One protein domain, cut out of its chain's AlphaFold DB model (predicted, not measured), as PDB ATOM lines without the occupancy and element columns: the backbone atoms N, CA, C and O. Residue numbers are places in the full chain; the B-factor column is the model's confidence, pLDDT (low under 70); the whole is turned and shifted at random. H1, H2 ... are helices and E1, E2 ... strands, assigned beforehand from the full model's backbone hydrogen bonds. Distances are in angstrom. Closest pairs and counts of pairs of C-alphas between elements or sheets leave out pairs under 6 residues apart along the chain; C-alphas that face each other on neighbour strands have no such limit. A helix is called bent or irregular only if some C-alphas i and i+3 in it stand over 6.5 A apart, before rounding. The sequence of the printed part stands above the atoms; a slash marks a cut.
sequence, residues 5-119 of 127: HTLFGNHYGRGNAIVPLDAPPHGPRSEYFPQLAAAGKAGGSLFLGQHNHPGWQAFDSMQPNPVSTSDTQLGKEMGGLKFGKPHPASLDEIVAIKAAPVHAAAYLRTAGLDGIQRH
ATOM      1  N   HIS A   5      17.209 -20.378  54.372       34.25
ATOM      2  CA  HIS A   5      17.930 -19.453  53.494       34.25
ATOM      3  C   HIS A   5      18.448 -20.089  52.193       34.25
ATOM      4  O   HIS A   5      18.591 -19.387  51.194       34.25
ATOM      5  N   THR A   6      18.748 -21.392  52.193       36.59
ATOM      6  CA  THR A   6      19.221 -22.133  51.010       36.59
ATOM      7  C   THR A   6      18.096 -22.727  50.159       36.59
ATOM      8  O   THR A   6      18.337 -23.004  48.990       36.59
ATOM      9  N   LEU A   7      16.876 -22.881  50.692       34.38
ATOM     10  CA  LEU A   7      15.725 -23.395  49.926       34.38
ATOM     11  C   LEU A   7      15.011 -22.277  49.150       34.38
ATOM     12  O   LEU A   7      14.554 -22.476  48.028       34.38
ATOM     13  N   PHE A   8      14.974 -21.068  49.716       43.03
ATOM     14  CA  PHE A   8      14.318 -19.900  49.127       43.03
ATOM     15  C   PHE A   8      15.285 -18.721  49.097       43.03
ATOM     16  O   PHE A   8      15.087 -17.749  49.822       43.03
ATOM     17  N   GLY A   9      16.358 -18.850  48.306       39.19
ATOM     18  CA  GLY A   9      17.413 -17.843  48.161       39.19
ATOM     19  C   GLY A   9      16.886 -16.406  48.236       39.19
ATOM     20  O   GLY A   9      15.813 -16.093  47.723       39.19
ATOM     21  N   ASN A  10      17.650 -15.543  48.908       42.88
ATOM     22  CA  ASN A  10      17.316 -14.177  49.338       42.88
ATOM     23  C   ASN A  10      17.023 -13.159  48.204       42.88
ATOM     24  O   ASN A  10      17.269 -11.959  48.348       42.88
ATOM     25  N   HIS A  11      16.512 -13.594  47.058       44.16
ATOM     26  CA  HIS A  11      16.488 -12.823  45.827       44.16
ATOM     27  C   HIS A  11      15.118 -12.863  45.149       44.16
ATOM     28  O   HIS A  11      14.955 -13.452  44.095       44.16
ATOM     29  N   TYR A  12      14.158 -12.125  45.714       43.03
ATOM     30  CA  TYR A  12      13.136 -11.427  44.924       43.03
ATOM     31  C   TYR A  12      13.055  -9.960  45.396       43.03
ATOM     32  O   TYR A  12      12.296  -9.630  46.298       43.03
ATOM     33  N   GLY A  13      13.884  -9.092  44.797       43.06
ATOM     34  CA  GLY A  13      13.735  -7.622  44.745       43.06
ATOM     35  C   GLY A  13      13.953  -6.777  46.020       43.06
ATOM     36  O   GLY A  13      13.652  -7.175  47.139       43.06
ATOM     37  N   ARG A  14      14.447  -5.538  45.853       33.66
ATOM     38  CA  ARG A  14      14.473  -4.497  46.908       33.66
ATOM     39  C   ARG A  14      13.029  -4.092  47.275       33.66
ATOM     40  O   ARG A  14      12.260  -3.783  46.376       33.66
ATOM     41  N   GLY A  15      12.683  -4.060  48.571       51.28
ATOM     42  CA  GLY A  15      11.325  -3.729  49.072       51.28
ATOM     43  C   GLY A  15      10.422  -4.942  49.376       51.28
ATOM     44  O   GLY A  15       9.202  -4.837  49.355       51.28
ATOM     45  N   ASN A  16      11.038  -6.099  49.612       67.56
ATOM     46  CA  ASN A  16      10.468  -7.440  49.503       67.56
ATOM     47  C   ASN A  16       9.297  -7.769  50.464       67.56
ATOM     48  O   ASN A  16       9.485  -7.883  51.678       67.56
ATOM     49  N   ALA A  17       8.111  -8.024  49.899       77.81
ATOM     50  CA  ALA A  17       6.910  -8.478  50.610       77.81
ATOM     51  C   ALA A  17       6.894  -9.993  50.924       77.81
ATOM     52  O   ALA A  17       5.917 -10.491  51.480       77.81
ATOM     53  N   ILE A  18       7.952 -10.747  50.594       85.81
ATOM     54  CA  ILE A  18       8.070 -12.160  50.987       85.81
ATOM     55  C   ILE A  18       8.101 -12.273  52.510       85.81
ATOM     56  O   ILE A  18       8.873 -11.568  53.158       85.81
ATOM     57  N   VAL A  19       7.326 -13.207  53.064       87.25
ATOM     58  CA  VAL A  19       7.294 -13.550  54.493       87.25
ATOM     59  C   VAL A  19       7.931 -14.939  54.690       87.25
ATOM     60  O   VAL A  19       7.221 -15.944  54.618       87.25
ATOM     61  N   PRO A  20       9.265 -15.029  54.855       83.50
ATOM     62  CA  PRO A  20       9.947 -16.301  55.067       83.50
ATOM     63  C   PRO A  20       9.645 -16.849  56.467       83.50
ATOM     64  O   PRO A  20       9.352 -16.086  57.381       83.50
ATOM     65  N   LEU A  21       9.739 -18.167  56.641       85.88
ATOM     66  CA  LEU A  21       9.419 -18.841  57.911       85.88
ATOM     67  C   LEU A  21      10.299 -18.392  59.091       85.88
ATOM     68  O   LEU A  21       9.875 -18.483  60.239       85.88
ATOM     69  N   ASP A  22      11.503 -17.911  58.803       83.19
ATOM     70  CA  ASP A  22      12.482 -17.375  59.747       83.19
ATOM     71  C   ASP A  22      12.533 -15.837  59.733       83.19
ATOM     72  O   ASP A  22      13.529 -15.239  60.143       83.19
ATOM     73  N   ALA A  23      11.463 -15.178  59.265       79.38
ATOM     74  CA  ALA A  23      11.368 -13.726  59.250       79.38
ATOM     75  C   ALA A  23      11.704 -13.136  60.634       79.38
ATOM     76  O   ALA A  23      11.010 -13.444  61.608       79.38
ATOM     77  N   PRO A  24      12.719 -12.254  60.742       80.56
ATOM     78  CA  PRO A  24      12.982 -11.573  61.997       80.56
ATOM     79  C   PRO A  24      11.784 -10.683  62.362       80.56
ATOM     80  O   PRO A  24      11.130 -10.132  61.470       80.56
ATOM     81  N   PRO A  25      11.511 -10.476  63.661       79.06
ATOM     82  CA  PRO A  25      10.403  -9.637  64.117       79.06
ATOM     83  C   PRO A  25      10.669  -8.129  63.940       79.06
ATOM     84  O   PRO A  25       9.914  -7.312  64.456       79.06
ATOM     85  N   HIS A  26      11.762  -7.755  63.271       82.69
ATOM     86  CA  HIS A  26      12.220  -6.381  63.095       82.69
ATOM     87  C   HIS A  26      12.692  -6.128  61.657       82.69
ATOM     88  O   HIS A  26      13.009  -7.057  60.908       82.69
ATOM     89  N   GLY A  27      12.788  -4.847  61.297       84.38
ATOM     90  CA  GLY A  27      13.255  -4.374  59.999       84.38
ATOM     91  C   GLY A  27      12.132  -3.898  59.068       84.38
ATOM     92  O   GLY A  27      10.956  -3.869  59.441       84.38
ATOM     93  N   PRO A  28      12.472  -3.561  57.810       83.06
ATOM     94  CA  PRO A  28      11.551  -2.867  56.910       83.06
ATOM     95  C   PRO A  28      10.227  -3.609  56.683       83.06
ATOM     96  O   PRO A  28       9.167  -3.001  56.598       83.06
ATOM     97  N   ARG A  29      10.254  -4.947  56.648       85.88
ATOM     98  CA  ARG A  29       9.045  -5.765  56.483       85.88
ATOM     99  C   ARG A  29       8.054  -5.569  57.634       85.88
ATOM    100  O   ARG A  29       6.863  -5.388  57.388       85.88
ATOM    101  N   SER A  30       8.523  -5.631  58.881       85.44
ATOM    102  CA  SER A  30       7.672  -5.448  60.064       85.44
ATOM    103  C   SER A  30       7.172  -4.011  60.199       85.44
ATOM    104  O   SER A  30       6.138  -3.794  60.816       85.44
ATOM    105  N   GLU A  31       7.861  -3.045  59.587       88.44
ATOM    106  CA  GLU A  31       7.467  -1.632  59.591       88.44
ATOM    107  C   GLU A  31       6.465  -1.286  58.481       88.44
ATOM    108  O   GLU A  31       5.547  -0.495  58.710       88.44
ATOM    109  N   TYR A  32       6.597  -1.875  57.286       89.81
ATOM    110  CA  TYR A  32       5.764  -1.518  56.133       89.81
ATOM    111  C   TYR A  32       4.404  -2.207  56.108       89.81
ATOM    112  O   TYR A  32       3.424  -1.569  55.728       89.81
ATOM    113  N   PHE A  33       4.288  -3.474  56.518       92.38
ATOM    114  CA  PHE A  33       2.982  -4.142  56.496       92.38
ATOM    115  C   PHE A  33       1.919  -3.450  57.371       92.38
ATOM    116  O   PHE A  33       0.797  -3.309  56.885       92.38
ATOM    117  N   PRO A  34       2.235  -2.943  58.582       94.81
ATOM    118  CA  PRO A  34       1.297  -2.123  59.350       94.81
ATOM    119  C   PRO A  34       0.868  -0.840  58.637       94.81
ATOM    120  O   PRO A  34      -0.305  -0.475  58.681       94.81
ATOM    121  N   GLN A  35       1.790  -0.176  57.933       95.06
ATOM    122  CA  GLN A  35       1.475   1.023  57.149       95.06
ATOM    123  C   GLN A  35       0.552   0.687  55.970       95.06
ATOM    124  O   GLN A  35      -0.432   1.390  55.741       95.06
ATOM    125  N   LEU A  36       0.817  -0.422  55.267       94.25
ATOM    126  CA  LEU A  36      -0.055  -0.927  54.204       94.25
ATOM    127  C   LEU A  36      -1.443  -1.288  54.740       94.25
ATOM    128  O   LEU A  36      -2.437  -0.938  54.112       94.25
ATOM    129  N   ALA A  37      -1.522  -1.958  55.891       96.62
ATOM    130  CA  ALA A  37      -2.793  -2.320  56.508       96.62
ATOM    131  C   ALA A  37      -3.603  -1.078  56.898       96.62
ATOM    132  O   ALA A  37      -4.782  -0.991  56.570       96.62
ATOM    133  N   ALA A  38      -2.972  -0.092  57.542       97.56
ATOM    134  CA  ALA A  38      -3.630   1.156  57.919       97.56
ATOM    135  C   ALA A  38      -4.161   1.914  56.691       97.56
ATOM    136  O   ALA A  38      -5.311   2.350  56.688       97.56
ATOM    137  N   ALA A  39      -3.352   2.023  55.632       97.00
ATOM    138  CA  ALA A  39      -3.750   2.685  54.393       97.00
ATOM    139  C   ALA A  39      -4.856   1.918  53.649       97.00
ATOM    140  O   ALA A  39      -5.846   2.516  53.237       97.00
ATOM    141  N   GLY A  40      -4.725   0.596  53.508       96.69
ATOM    142  CA  GLY A  40      -5.691  -0.251  52.802       96.69
ATOM    143  C   GLY A  40      -7.049  -0.351  53.498       96.69
ATOM    144  O   GLY A  40      -8.061  -0.568  52.838       96.69
ATOM    145  N   LYS A  41      -7.079  -0.153  54.820       97.44
ATOM    146  CA  LYS A  41      -8.300  -0.157  55.641       97.44
ATOM    147  C   LYS A  41      -8.884   1.238  55.863       97.44
ATOM    148  O   LYS A  41      -9.930   1.369  56.505       97.44
ATOM    149  N   ALA A  42      -8.240   2.288  55.346       95.81
ATOM    150  CA  ALA A  42      -8.769   3.642  55.426       95.81
ATOM    151  C   ALA A  42     -10.182   3.690  54.820       95.81
ATOM    152  O   ALA A  42     -10.449   3.111  53.768       95.81
ATOM    153  N   GLY A  43     -11.110   4.341  55.524       95.88
ATOM    154  CA  GLY A  43     -12.516   4.391  55.114       95.88
ATOM    155  C   GLY A  43     -13.334   3.126  55.413       95.88
ATOM    156  O   GLY A  43     -14.448   3.017  54.915       95.88
ATOM    157  N   GLY A  44     -12.824   2.192  56.230       96.44
ATOM    158  CA  GLY A  44     -13.583   1.021  56.699       96.44
ATOM    159  C   GLY A  44     -13.512  -0.210  55.790       96.44
ATOM    160  O   GLY A  44     -14.294  -1.144  55.964       96.44
ATOM    161  N   SER A  45     -12.588  -0.225  54.828       97.69
ATOM    162  CA  SER A  45     -12.356  -1.358  53.927       97.69
ATOM    163  C   SER A  45     -11.734  -2.558  54.648       97.69
ATOM    164  O   SER A  45     -10.979  -2.397  55.608       97.69
ATOM    165  N   LEU A  46     -11.994  -3.764  54.134       97.69
ATOM    166  CA  LEU A  46     -11.203  -4.949  54.468       97.69
ATOM    167  C   LEU A  46      -9.947  -4.988  53.600       97.69
ATOM    168  O   LEU A  46     -10.015  -4.737  52.396       97.69
ATOM    169  N   PHE A  47      -8.821  -5.376  54.191       97.44
ATOM    170  CA  PHE A  47      -7.558  -5.493  53.476       97.44
ATOM    171  C   PHE A  47      -6.924  -6.870  53.686       97.44
ATOM    172  O   PHE A  47      -6.561  -7.251  54.802       97.44
ATOM    173  N   LEU A  48      -6.800  -7.624  52.592       96.81
ATOM    174  CA  LEU A  48      -6.304  -9.000  52.582       96.81
ATOM    175  C   LEU A  48      -4.977  -9.092  51.828       96.81
ATOM    176  O   LEU A  48      -4.817  -8.499  50.762       96.81
ATOM    177  N   GLY A  49      -4.047  -9.898  52.340       94.69
ATOM    178  CA  GLY A  49      -2.809 -10.222  51.630       94.69
ATOM    179  C   GLY A  49      -2.992 -11.434  50.718       94.69
ATOM    180  O   GLY A  49      -3.380 -12.504  51.188       94.69
ATOM    181  N   GLN A  50      -2.692 -11.313  49.425       94.94
ATOM    182  CA  GLN A  50      -2.636 -12.486  48.548       94.94
ATOM    183  C   GLN A  50      -1.298 -13.211  48.746       94.94
ATOM    184  O   GLN A  50      -0.242 -12.694  48.396       94.94
ATOM    185  N   HIS A  51      -1.344 -14.418  49.308       93.81
ATOM    186  CA  HIS A  51      -0.177 -15.274  49.475       93.81
ATOM    187  C   HIS A  51       0.013 -16.139  48.227       93.81
ATOM    188  O   HIS A  51      -0.814 -17.013  47.937       93.81
ATOM    189  N   ASN A  52       1.120 -15.923  47.523       92.19
ATOM    190  CA  ASN A  52       1.517 -16.684  46.348       92.19
ATOM    191  C   ASN A  52       2.852 -17.407  46.566       92.19
ATOM    192  O   ASN A  52       3.680 -17.014  47.383       92.19
ATOM    193  N   HIS A  53       3.060 -18.467  45.788       92.50
ATOM    194  CA  HIS A  53       4.350 -19.132  45.659       92.50
ATOM    195  C   HIS A  53       4.610 -19.384  44.165       92.50
ATOM    196  O   HIS A  53       3.812 -20.091  43.542       92.50
ATOM    197  N   PRO A  54       5.681 -18.824  43.566       91.50
ATOM    198  CA  PRO A  54       5.896 -18.848  42.113       91.50
ATOM    199  C   PRO A  54       6.056 -20.263  41.550       91.50
ATOM    200  O   PRO A  54       5.602 -20.542  40.443       91.50
ATOM    201  N   GLY A  55       6.663 -21.170  42.321       93.44
ATOM    202  CA  GLY A  55       6.978 -22.514  41.839       93.44
ATOM    203  C   GLY A  55       7.841 -22.440  40.575       93.44
ATOM    204  O   GLY A  55       8.715 -21.581  40.477       93.44
ATOM    205  N   TRP A  56       7.528 -23.256  39.568       93.56
ATOM    206  CA  TRP A  56       8.161 -23.223  38.240       93.56
ATOM    207  C   TRP A  56       8.038 -21.901  37.448       93.56
ATOM    208  O   TRP A  56       8.715 -21.756  36.434       93.56
ATOM    209  N   GLN A  57       7.230 -20.922  37.887       93.62
ATOM    210  CA  GLN A  57       7.175 -19.569  37.295       93.62
ATOM    211  C   GLN A  57       8.152 -18.578  37.955       93.62
ATOM    212  O   GLN A  57       8.016 -17.359  37.851       93.62
ATOM    213  N   ALA A  58       9.156 -19.090  38.657       91.38
ATOM    214  CA  ALA A  58      10.278 -18.319  39.161       91.38
ATOM    215  C   ALA A  58      11.246 -17.943  38.031       91.38
ATOM    216  O   ALA A  58      11.729 -18.821  37.317       91.38
ATOM    217  N   PHE A  59      11.571 -16.656  37.878       90.69
ATOM    218  CA  PHE A  59      12.634 -16.253  36.953       90.69
ATOM    219  C   PHE A  59      13.990 -16.818  37.383       90.69
ATOM    220  O   PHE A  59      14.335 -16.776  38.564       90.69
ATOM    221  N   ASP A  60      14.762 -17.289  36.405       90.00
ATOM    222  CA  ASP A  60      16.077 -17.918  36.584       90.00
ATOM    223  C   ASP A  60      17.060 -16.992  37.316       90.00
ATOM    224  O   ASP A  60      17.778 -17.407  38.217       90.00
ATOM    225  N   SER A  61      17.001 -15.691  37.020       87.69
ATOM    226  CA  SER A  61      17.816 -14.664  37.680       87.69
ATOM    227  C   SER A  61      17.533 -14.485  39.177       87.69
ATOM    228  O   SER A  61      18.317 -13.839  39.870       87.69
ATOM    229  N   MET A  62      16.415 -15.015  39.677       83.38
ATOM    230  CA  MET A  62      15.984 -14.902  41.072       83.38
ATOM    231  C   MET A  62      16.062 -16.237  41.805       83.38
ATOM    232  O   MET A  62      16.577 -16.307  42.919       83.38
ATOM    233  N   GLN A  63      15.596 -17.305  41.162       88.00
ATOM    234  CA  GLN A  63      15.718 -18.665  41.659       88.00
ATOM    235  C   GLN A  63      15.991 -19.604  40.470       88.00
ATOM    236  O   GLN A  63      15.044 -19.972  39.773       88.00
ATOM    237  N   PRO A  64      17.261 -19.990  40.235       89.94
ATOM    238  CA  PRO A  64      17.649 -20.853  39.114       89.94
ATOM    239  C   PRO A  64      17.108 -22.285  39.198       89.94
ATOM    240  O   PRO A  64      16.898 -22.933  38.173       89.94
ATOM    241  N   ASN A  65      16.876 -22.781  40.419       93.31
ATOM    242  CA  ASN A  65      16.402 -24.136  40.695       93.31
ATOM    243  C   ASN A  65      15.113 -24.108  41.541       93.31
ATOM    244  O   ASN A  65      15.139 -24.471  42.721       93.31
ATOM    245  N   PRO A  66      13.982 -23.625  40.997       93.94
ATOM    246  CA  PRO A  66      12.755 -23.499  41.768       93.94
ATOM    247  C   PRO A  66      12.114 -24.852  42.081       93.94
ATOM    248  O   PRO A  66      12.169 -25.789  41.293       93.94
ATOM    249  N   VAL A  67      11.429 -24.937  43.216       95.81
ATOM    250  CA  VAL A  67      10.622 -26.114  43.553       95.81
ATOM    251  C   VAL A  67       9.330 -26.147  42.728       95.81
ATOM    252  O   VAL A  67       8.678 -25.117  42.531       95.81
ATOM    253  N   SER A  68       8.934 -27.327  42.253       96.12
ATOM    254  CA  SER A  68       7.663 -27.559  41.555       96.12
ATOM    255  C   SER A  68       7.154 -28.988  41.782       96.12
ATOM    256  O   SER A  68       7.744 -29.768  42.526       96.12
ATOM    257  N   THR A  69       6.035 -29.351  41.159       95.25
ATOM    258  CA  THR A  69       5.499 -30.721  41.164       95.25
ATOM    259  C   THR A  69       6.292 -31.675  40.260       95.25
ATOM    260  O   THR A  69       6.273 -32.883  40.488       95.25
ATOM    261  N   SER A  70       7.014 -31.151  39.265       95.56
ATOM    262  CA  SER A  70       7.894 -31.892  38.351       95.56
ATOM    263  C   SER A  70       9.125 -31.061  37.959       95.56
ATOM    264  O   SER A  70       9.240 -29.893  38.322       95.56
ATOM    265  N   ASP A  71      10.043 -31.647  37.191       95.94
ATOM    266  CA  ASP A  71      11.238 -30.987  36.641       95.94
ATOM    267  C   ASP A  71      11.011 -30.348  35.255       95.94
ATOM    268  O   ASP A  71      11.955 -29.920  34.580       95.94
ATOM    269  N   THR A  72       9.754 -30.270  34.804       94.81
ATOM    270  CA  THR A  72       9.407 -29.683  33.507       94.81
ATOM    271  C   THR A  72       9.560 -28.167  33.561       94.81
ATOM    272  O   THR A  72       8.835 -27.481  34.274       94.81
ATOM    273  N   GLN A  73      10.495 -27.627  32.782       92.06
ATOM    274  CA  GLN A  73      10.721 -26.188  32.704       92.06
ATOM    275  C   GLN A  73       9.644 -25.496  31.865       92.06
ATOM    276  O   GLN A  73       9.250 -25.979  30.801       92.06
ATOM    277  N   LEU A  74       9.212 -24.317  32.311       90.31
ATOM    278  CA  LEU A  74       8.340 -23.468  31.514       90.31
ATOM    279  C   LEU A  74       9.141 -22.872  30.345       90.31
ATOM    280  O   LEU A  74       9.902 -21.926  30.520       90.31
ATOM    281  N   GLY A  75       8.949 -23.410  29.138       87.69
ATOM    282  CA  GLY A  75       9.649 -22.976  27.917       87.69
ATOM    283  C   GLY A  75       9.217 -21.614  27.353       87.69
ATOM    284  O   GLY A  75       9.484 -21.327  26.190       87.69
ATOM    285  N   LYS A  76       8.502 -20.799  28.136       86.81
ATOM    286  CA  LYS A  76       8.097 -19.437  27.763       86.81
ATOM    287  C   LYS A  76       9.076 -18.430  28.360       86.81
ATOM    288  O   LYS A  76       9.647 -18.671  29.416       86.81
ATOM    289  N   GLU A  77       9.203 -17.276  27.724       88.00
ATOM    290  CA  GLU A  77       9.918 -16.125  28.281       88.00
ATOM    291  C   GLU A  77       8.922 -15.003  28.579       88.00
ATOM    292  O   GLU A  77       7.910 -14.857  27.889       88.00
ATOM    293  N   MET A  78       9.199 -14.207  29.610       86.38
ATOM    294  CA  MET A  78       8.386 -13.046  29.973       86.38
ATOM    295  C   MET A  78       9.290 -11.819  30.051       86.38
ATOM    296  O   MET A  78      10.191 -11.762  30.883       86.38
ATOM    297  N   GLY A  79       9.081 -10.846  29.162       85.31
ATOM    298  CA  GLY A  79       9.907  -9.633  29.121       85.31
ATOM    299  C   GLY A  79      11.400  -9.897  28.871       85.31
ATOM    300  O   GLY A  79      12.236  -9.170  29.395       85.31
ATOM    301  N   GLY A  80      11.738 -10.957  28.126       87.94
ATOM    302  CA  GLY A  80      13.123 -11.381  27.877       87.94
ATOM    303  C   GLY A  80      13.788 -12.120  29.044       87.94
ATOM    304  O   GLY A  80      14.973 -12.441  28.969       87.94
ATOM    305  N   LEU A  81      13.049 -12.402  30.122       87.62
ATOM    306  CA  LEU A  81      13.519 -13.209  31.244       87.62
ATOM    307  C   LEU A  81      13.042 -14.656  31.104       87.62
ATOM    308  O   LEU A  81      11.875 -14.922  30.799       87.62
ATOM    309  N   LYS A  82      13.962 -15.584  31.370       93.06
ATOM    310  CA  LYS A  82      13.708 -17.026  31.405       93.06
ATOM    311  C   LYS A  82      13.256 -17.463  32.791       93.06
ATOM    312  O   LYS A  82      13.677 -16.888  33.797       93.06
ATOM    313  N   PHE A  83      12.441 -18.509  32.843       93.75
ATOM    314  CA  PHE A  83      12.132 -19.210  34.087       93.75
ATOM    315  C   PHE A  83      13.229 -20.220  34.425       93.75
ATOM    316  O   PHE A  83      13.801 -20.828  33.518       93.75
ATOM    317  N   GLY A  84      13.522 -20.394  35.714       93.06
ATOM    318  CA  GLY A  84      14.485 -21.387  36.194       93.06
ATOM    319  C   GLY A  84      14.025 -22.812  35.880       93.06
ATOM    320  O   GLY A  84      12.826 -23.071  35.733       93.06
ATOM    321  N   LYS A  85      14.966 -23.753  35.763       96.06
ATOM    322  CA  LYS A  85      14.626 -25.170  35.574       96.06
ATOM    323  C   LYS A  85      14.231 -25.759  36.932       96.06
ATOM    324  O   LYS A  85      15.090 -25.806  37.810       96.06
ATOM    325  N   PRO A  86      12.976 -26.200  37.131       96.31
ATOM    326  CA  PRO A  86      12.550 -26.646  38.441       96.31
ATOM    327  C   PRO A  86      13.086 -28.032  38.798       96.31
ATOM    328  O   PRO A  86      13.506 -28.800  37.929       96.31
ATOM    329  N   HIS A  87      12.984 -28.371  40.079       97.38
ATOM    330  CA  HIS A  87      13.079 -29.740  40.575       97.38
ATOM    331  C   HIS A  87      11.752 -30.173  41.222       97.38
ATOM    332  O   HIS A  87      11.005 -29.326  41.731       97.38
ATOM    333  N   PRO A  88      11.444 -31.484  41.234       97.75
ATOM    334  CA  PRO A  88      10.289 -32.004  41.952       97.75
ATOM    335  C   PRO A  88      10.489 -31.829  43.459       97.75
ATOM    336  O   PRO A  88      11.551 -32.166  43.984       97.75
ATOM    337  N   ALA A  89       9.465 -31.331  44.146       96.88
ATOM    338  CA  ALA A  89       9.509 -31.095  45.581       96.88
ATOM    339  C   ALA A  89       9.827 -32.375  46.362       96.88
ATOM    340  O   ALA A  89       9.149 -33.398  46.231       96.88
ATOM    341  N   SER A  90      10.823 -32.289  47.236       97.25
ATOM    342  CA  SER A  90      11.077 -33.300  48.259       97.25
ATOM    343  C   SER A  90       9.998 -33.279  49.353       97.25
ATOM    344  O   SER A  90       9.239 -32.318  49.505       97.25
ATOM    345  N   LEU A  91       9.937 -34.337  50.171       96.81
ATOM    346  CA  LEU A  91       9.005 -34.392  51.305       96.81
ATOM    347  C   LEU A  91       9.244 -33.257  52.313       96.81
ATOM    348  O   LEU A  91       8.279 -32.688  52.827       96.81
ATOM    349  N   ASP A  92      10.504 -32.893  52.550       94.44
ATOM    350  CA  ASP A  92      10.872 -31.806  53.461       94.44
ATOM    351  C   ASP A  92      10.410 -30.445  52.923       94.44
ATOM    352  O   ASP A  92       9.851 -29.628  53.661       94.44
ATOM    353  N   GLU A  93      10.549 -30.217  51.616       94.50
ATOM    354  CA  GLU A  93      10.042 -29.003  50.973       94.50
ATOM    355  C   GLU A  93       8.520 -28.941  51.012       94.50
ATOM    356  O   GLU A  93       7.966 -27.884  51.302       94.50
ATOM    357  N   ILE A  94       7.821 -30.063  50.816       95.19
ATOM    358  CA  ILE A  94       6.359 -30.122  50.966       95.19
ATOM    359  C   ILE A  94       5.944 -29.736  52.393       95.19
ATOM    360  O   ILE A  94       4.950 -29.031  52.582       95.19
ATOM    361  N   VAL A  95       6.689 -30.161  53.419       94.75
ATOM    362  CA  VAL A  95       6.438 -29.739  54.807       94.75
ATOM    363  C   VAL A  95       6.607 -28.223  54.957       94.75
ATOM    364  O   VAL A  95       5.710 -27.575  55.504       94.75
ATOM    365  N   ALA A  96       7.679 -27.641  54.415       90.94
ATOM    366  CA  ALA A  96       7.911 -26.196  54.456       90.94
ATOM    367  C   ALA A  96       6.844 -25.397  53.678       90.94
ATOM    368  O   ALA A  96       6.302 -24.414  54.190       90.94
ATOM    369  N   ILE A  97       6.470 -25.855  52.479       93.31
ATOM    370  CA  ILE A  97       5.431 -25.261  51.622       93.31
ATOM    371  C   ILE A  97       4.070 -25.254  52.331       93.31
ATOM    372  O   ILE A  97       3.310 -24.293  52.202       93.31
ATOM    373  N   LYS A  98       3.745 -26.296  53.108       93.94
ATOM    374  CA  LYS A  98       2.515 -26.331  53.920       93.94
ATOM    375  C   LYS A  98       2.551 -25.346  55.088       93.94
ATOM    376  O   LYS A  98       1.500 -24.822  55.454       93.94
ATOM    377  N   ALA A  99       3.722 -25.101  55.672       93.69
ATOM    378  CA  ALA A  99       3.881 -24.219  56.828       93.69
ATOM    379  C   ALA A  99       3.870 -22.724  56.456       93.69
ATOM    380  O   ALA A  99       3.296 -21.912  57.185       93.69
ATOM    381  N   ALA A 100       4.458 -22.351  55.315       91.38
ATOM    382  CA  ALA A 100       4.603 -20.952  54.887       91.38
ATOM    383  C   ALA A 100       3.293 -20.120  54.869       91.38
ATOM    384  O   ALA A 100       3.307 -18.983  55.336       91.38
ATOM    385  N   PRO A 101       2.140 -20.642  54.419       91.81
ATOM    386  CA  PRO A 101       0.871 -19.912  54.383       91.81
ATOM    387  C   PRO A 101       0.309 -19.644  55.778       91.81
ATOM    388  O   PRO A 101      -0.269 -18.586  56.013       91.81
ATOM    389  N   VAL A 102       0.492 -20.587  56.708       94.25
ATOM    390  CA  VAL A 102       0.080 -20.431  58.111       94.25
ATOM    391  C   VAL A 102       0.924 -19.346  58.770       94.25
ATOM    392  O   VAL A 102       0.386 -18.447  59.414       94.25
ATOM    393  N   HIS A 103       2.238 -19.389  58.550       92.94
ATOM    394  CA  HIS A 103       3.149 -18.360  59.036       92.94
ATOM    395  C   HIS A 103       2.818 -16.982  58.446       92.94
ATOM    396  O   HIS A 103       2.680 -16.016  59.193       92.94
ATOM    397  N   ALA A 104       2.599 -16.891  57.132       92.56
ATOM    398  CA  ALA A 104       2.213 -15.648  56.472       92.56
ATOM    399  C   ALA A 104       0.879 -15.098  57.003       92.56
ATOM    400  O   ALA A 104       0.774 -13.899  57.246       92.56
ATOM    401  N   ALA A 105      -0.121 -15.955  57.240       95.00
ATOM    402  CA  ALA A 105      -1.387 -15.541  57.841       95.00
ATOM    403  C   ALA A 105      -1.191 -14.962  59.248       95.00
ATOM    404  O   ALA A 105      -1.717 -13.891  59.549       95.00
ATOM    405  N   ALA A 106      -0.411 -15.640  60.096       94.50
ATOM    406  CA  ALA A 106      -0.105 -15.165  61.441       94.50
ATOM    407  C   ALA A 106       0.645 -13.825  61.404       94.50
ATOM    408  O   ALA A 106       0.242 -12.875  62.072       94.50
ATOM    409  N   TYR A 107       1.676 -13.725  60.564       93.06
ATOM    410  CA  TYR A 107       2.478 -12.520  60.391       93.06
ATOM    411  C   TYR A 107       1.625 -11.331  59.918       93.06
ATOM    412  O   TYR A 107       1.621 -10.267  60.536       93.06
ATOM    413  N   LEU A 108       0.836 -11.507  58.857       94.44
ATOM    414  CA  LEU A 108       0.009 -10.433  58.298       94.44
ATOM    415  C   LEU A 108      -1.126 -10.026  59.242       94.44
ATOM    416  O   LEU A 108      -1.441  -8.841  59.339       94.44
ATOM    417  N   ARG A 109      -1.676 -10.974  60.011       95.75
ATOM    418  CA  ARG A 109      -2.621 -10.666  61.090       95.75
ATOM    419  C   ARG A 109      -1.979  -9.781  62.156       95.75
ATOM    420  O   ARG A 109      -2.603  -8.815  62.582       95.75
ATOM    421  N   THR A 110      -0.745 -10.074  62.583       94.44
ATOM    422  CA  THR A 110      -0.037  -9.207  63.548       94.44
ATOM    423  C   THR A 110       0.253  -7.818  62.986       94.44
ATOM    424  O   THR A 110       0.264  -6.851  63.740       94.44
ATOM    425  N   ALA A 111       0.397  -7.701  61.664       94.19
ATOM    426  CA  ALA A 111       0.538  -6.425  60.976       94.19
ATOM    427  C   ALA A 111      -0.795  -5.682  60.741       94.19
ATOM    428  O   ALA A 111      -0.788  -4.594  60.179       94.19
ATOM    429  N   GLY A 112      -1.940  -6.232  61.162       96.50
ATOM    430  CA  GLY A 112      -3.241  -5.553  61.106       96.50
ATOM    431  C   GLY A 112      -4.078  -5.807  59.846       96.50
ATOM    432  O   GLY A 112      -5.145  -5.197  59.708       96.50
ATOM    433  N   LEU A 113      -3.639  -6.705  58.954       97.25
ATOM    434  CA  LEU A 113      -4.457  -7.178  57.833       97.25
ATOM    435  C   LEU A 113      -5.618  -8.041  58.346       97.25
ATOM    436  O   LEU A 113      -5.502  -8.723  59.365       97.25
ATOM    437  N   ASP A 114      -6.725  -8.053  57.605       97.75
ATOM    438  CA  ASP A 114      -7.944  -8.782  57.982       97.75
ATOM    439  C   ASP A 114      -7.879 -10.279  57.645       97.75
ATOM    440  O   ASP A 114      -8.692 -11.072  58.116       97.75
ATOM    441  N   GLY A 115      -6.890 -10.689  56.850       95.88
ATOM    442  CA  GLY A 115      -6.672 -12.082  56.495       95.88
ATOM    443  C   GLY A 115      -5.782 -12.254  55.272       95.88
ATOM    444  O   GLY A 115      -5.113 -11.320  54.819       95.88
ATOM    445  N   ILE A 116      -5.794 -13.473  54.736       96.94
ATOM    446  CA  ILE A 116      -5.071 -13.817  53.512       96.94
ATOM    447  C   ILE A 116      -5.980 -14.488  52.489       96.94
ATOM    448  O   ILE A 116      -6.909 -15.214  52.837       96.94
ATOM    449  N   GLN A 117      -5.648 -14.299  51.218       97.00
ATOM    450  CA  GLN A 117      -6.146 -15.112  50.116       97.00
ATOM    451  C   GLN A 117      -5.024 -16.041  49.649       97.00
ATOM    452  O   GLN A 117      -3.907 -15.592  49.400       97.00
ATOM    453  N   ARG A 118      -5.307 -17.337  49.492       94.44
ATOM    454  CA  ARG A 118      -4.345 -18.282  48.911       94.44
ATOM    455  C   ARG A 118      -4.421 -18.254  47.392       94.44
ATOM    456  O   ARG A 118      -5.479 -18.513  46.828       94.44
ATOM    457  N   HIS A 119      -3.298 -17.974  46.734       95.94
ATOM    458  CA  HIS A 119      -3.250 -17.988  45.279       95.94
ATOM    459  C   HIS A 119      -3.130 -19.423  44.745       95.94
ATOM    460  O   HIS A 119      -2.055 -20.015  44.780       95.94
TER     461      HIS A 119
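AT A GLANCE: This is residues 5 to 119 of the 127 residues of the protein "Oxidored_FMN domain-containing protein" of Coniochaeta ligniaria NRRL 30616 (UniProt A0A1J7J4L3). With little regular structure, this domain has a parallel two-stranded sheet, E1 and E2, packed on H2b, the second arm of a bent helix, with H1 near H2b at one end and loop residues 52 to 90 reaching the other. The printed part has 115 residues, 41 in named elements, mostly helix, ordered H1, E1, H2, E2. It is only just compact, close to loose: radius of gyration of the C-alphas 15.6 A, spans 45 by 33 by 24 A.

IN THESE COORDINATES: H1, residues 28 to 40, begins at C-alpha (11.551, -2.867, 56.910) and spans 17.9 A. E1 is residues 48 to 51. H2, residues 91 to 110, one helix by its hydrogen bonds, is bent, C-alphas 98 and 101 being 6.6 A apart: H2a is residues 91 to 98, H2b 101 to 110. E2, residues 115 to 118, ends at C-alpha (-4.345, -18.282, 48.911).

HOW THE PARTS SIT: E1 and E2 are parallel, with N 51 and O 117 within hydrogen-bond range at 2.8 A. E1, H2 and E2 form a strand-helix-strand unit, parallel neighbour strands with a helix between, its crossover right-handed. The closest C-alphas of H2b and E2, Ala 105 and Ile 116, are 5.9 A apart. H1 is close to but not clearly touching H2b, the closest C-alphas, Phe 33 and Leu 108, being 7.2 A apart. Every O i to N i+4 pair is within hydrogen-bond range in H2a and H2b, 7 of 9 in H1.

THE WHOLE: The C-alphas farthest apart, Gly 43 and Asp 71, are 46.4 A apart. The printed part has no cut; the E1 to H2 link is long. Residues 5 to 16 have pLDDT under 70.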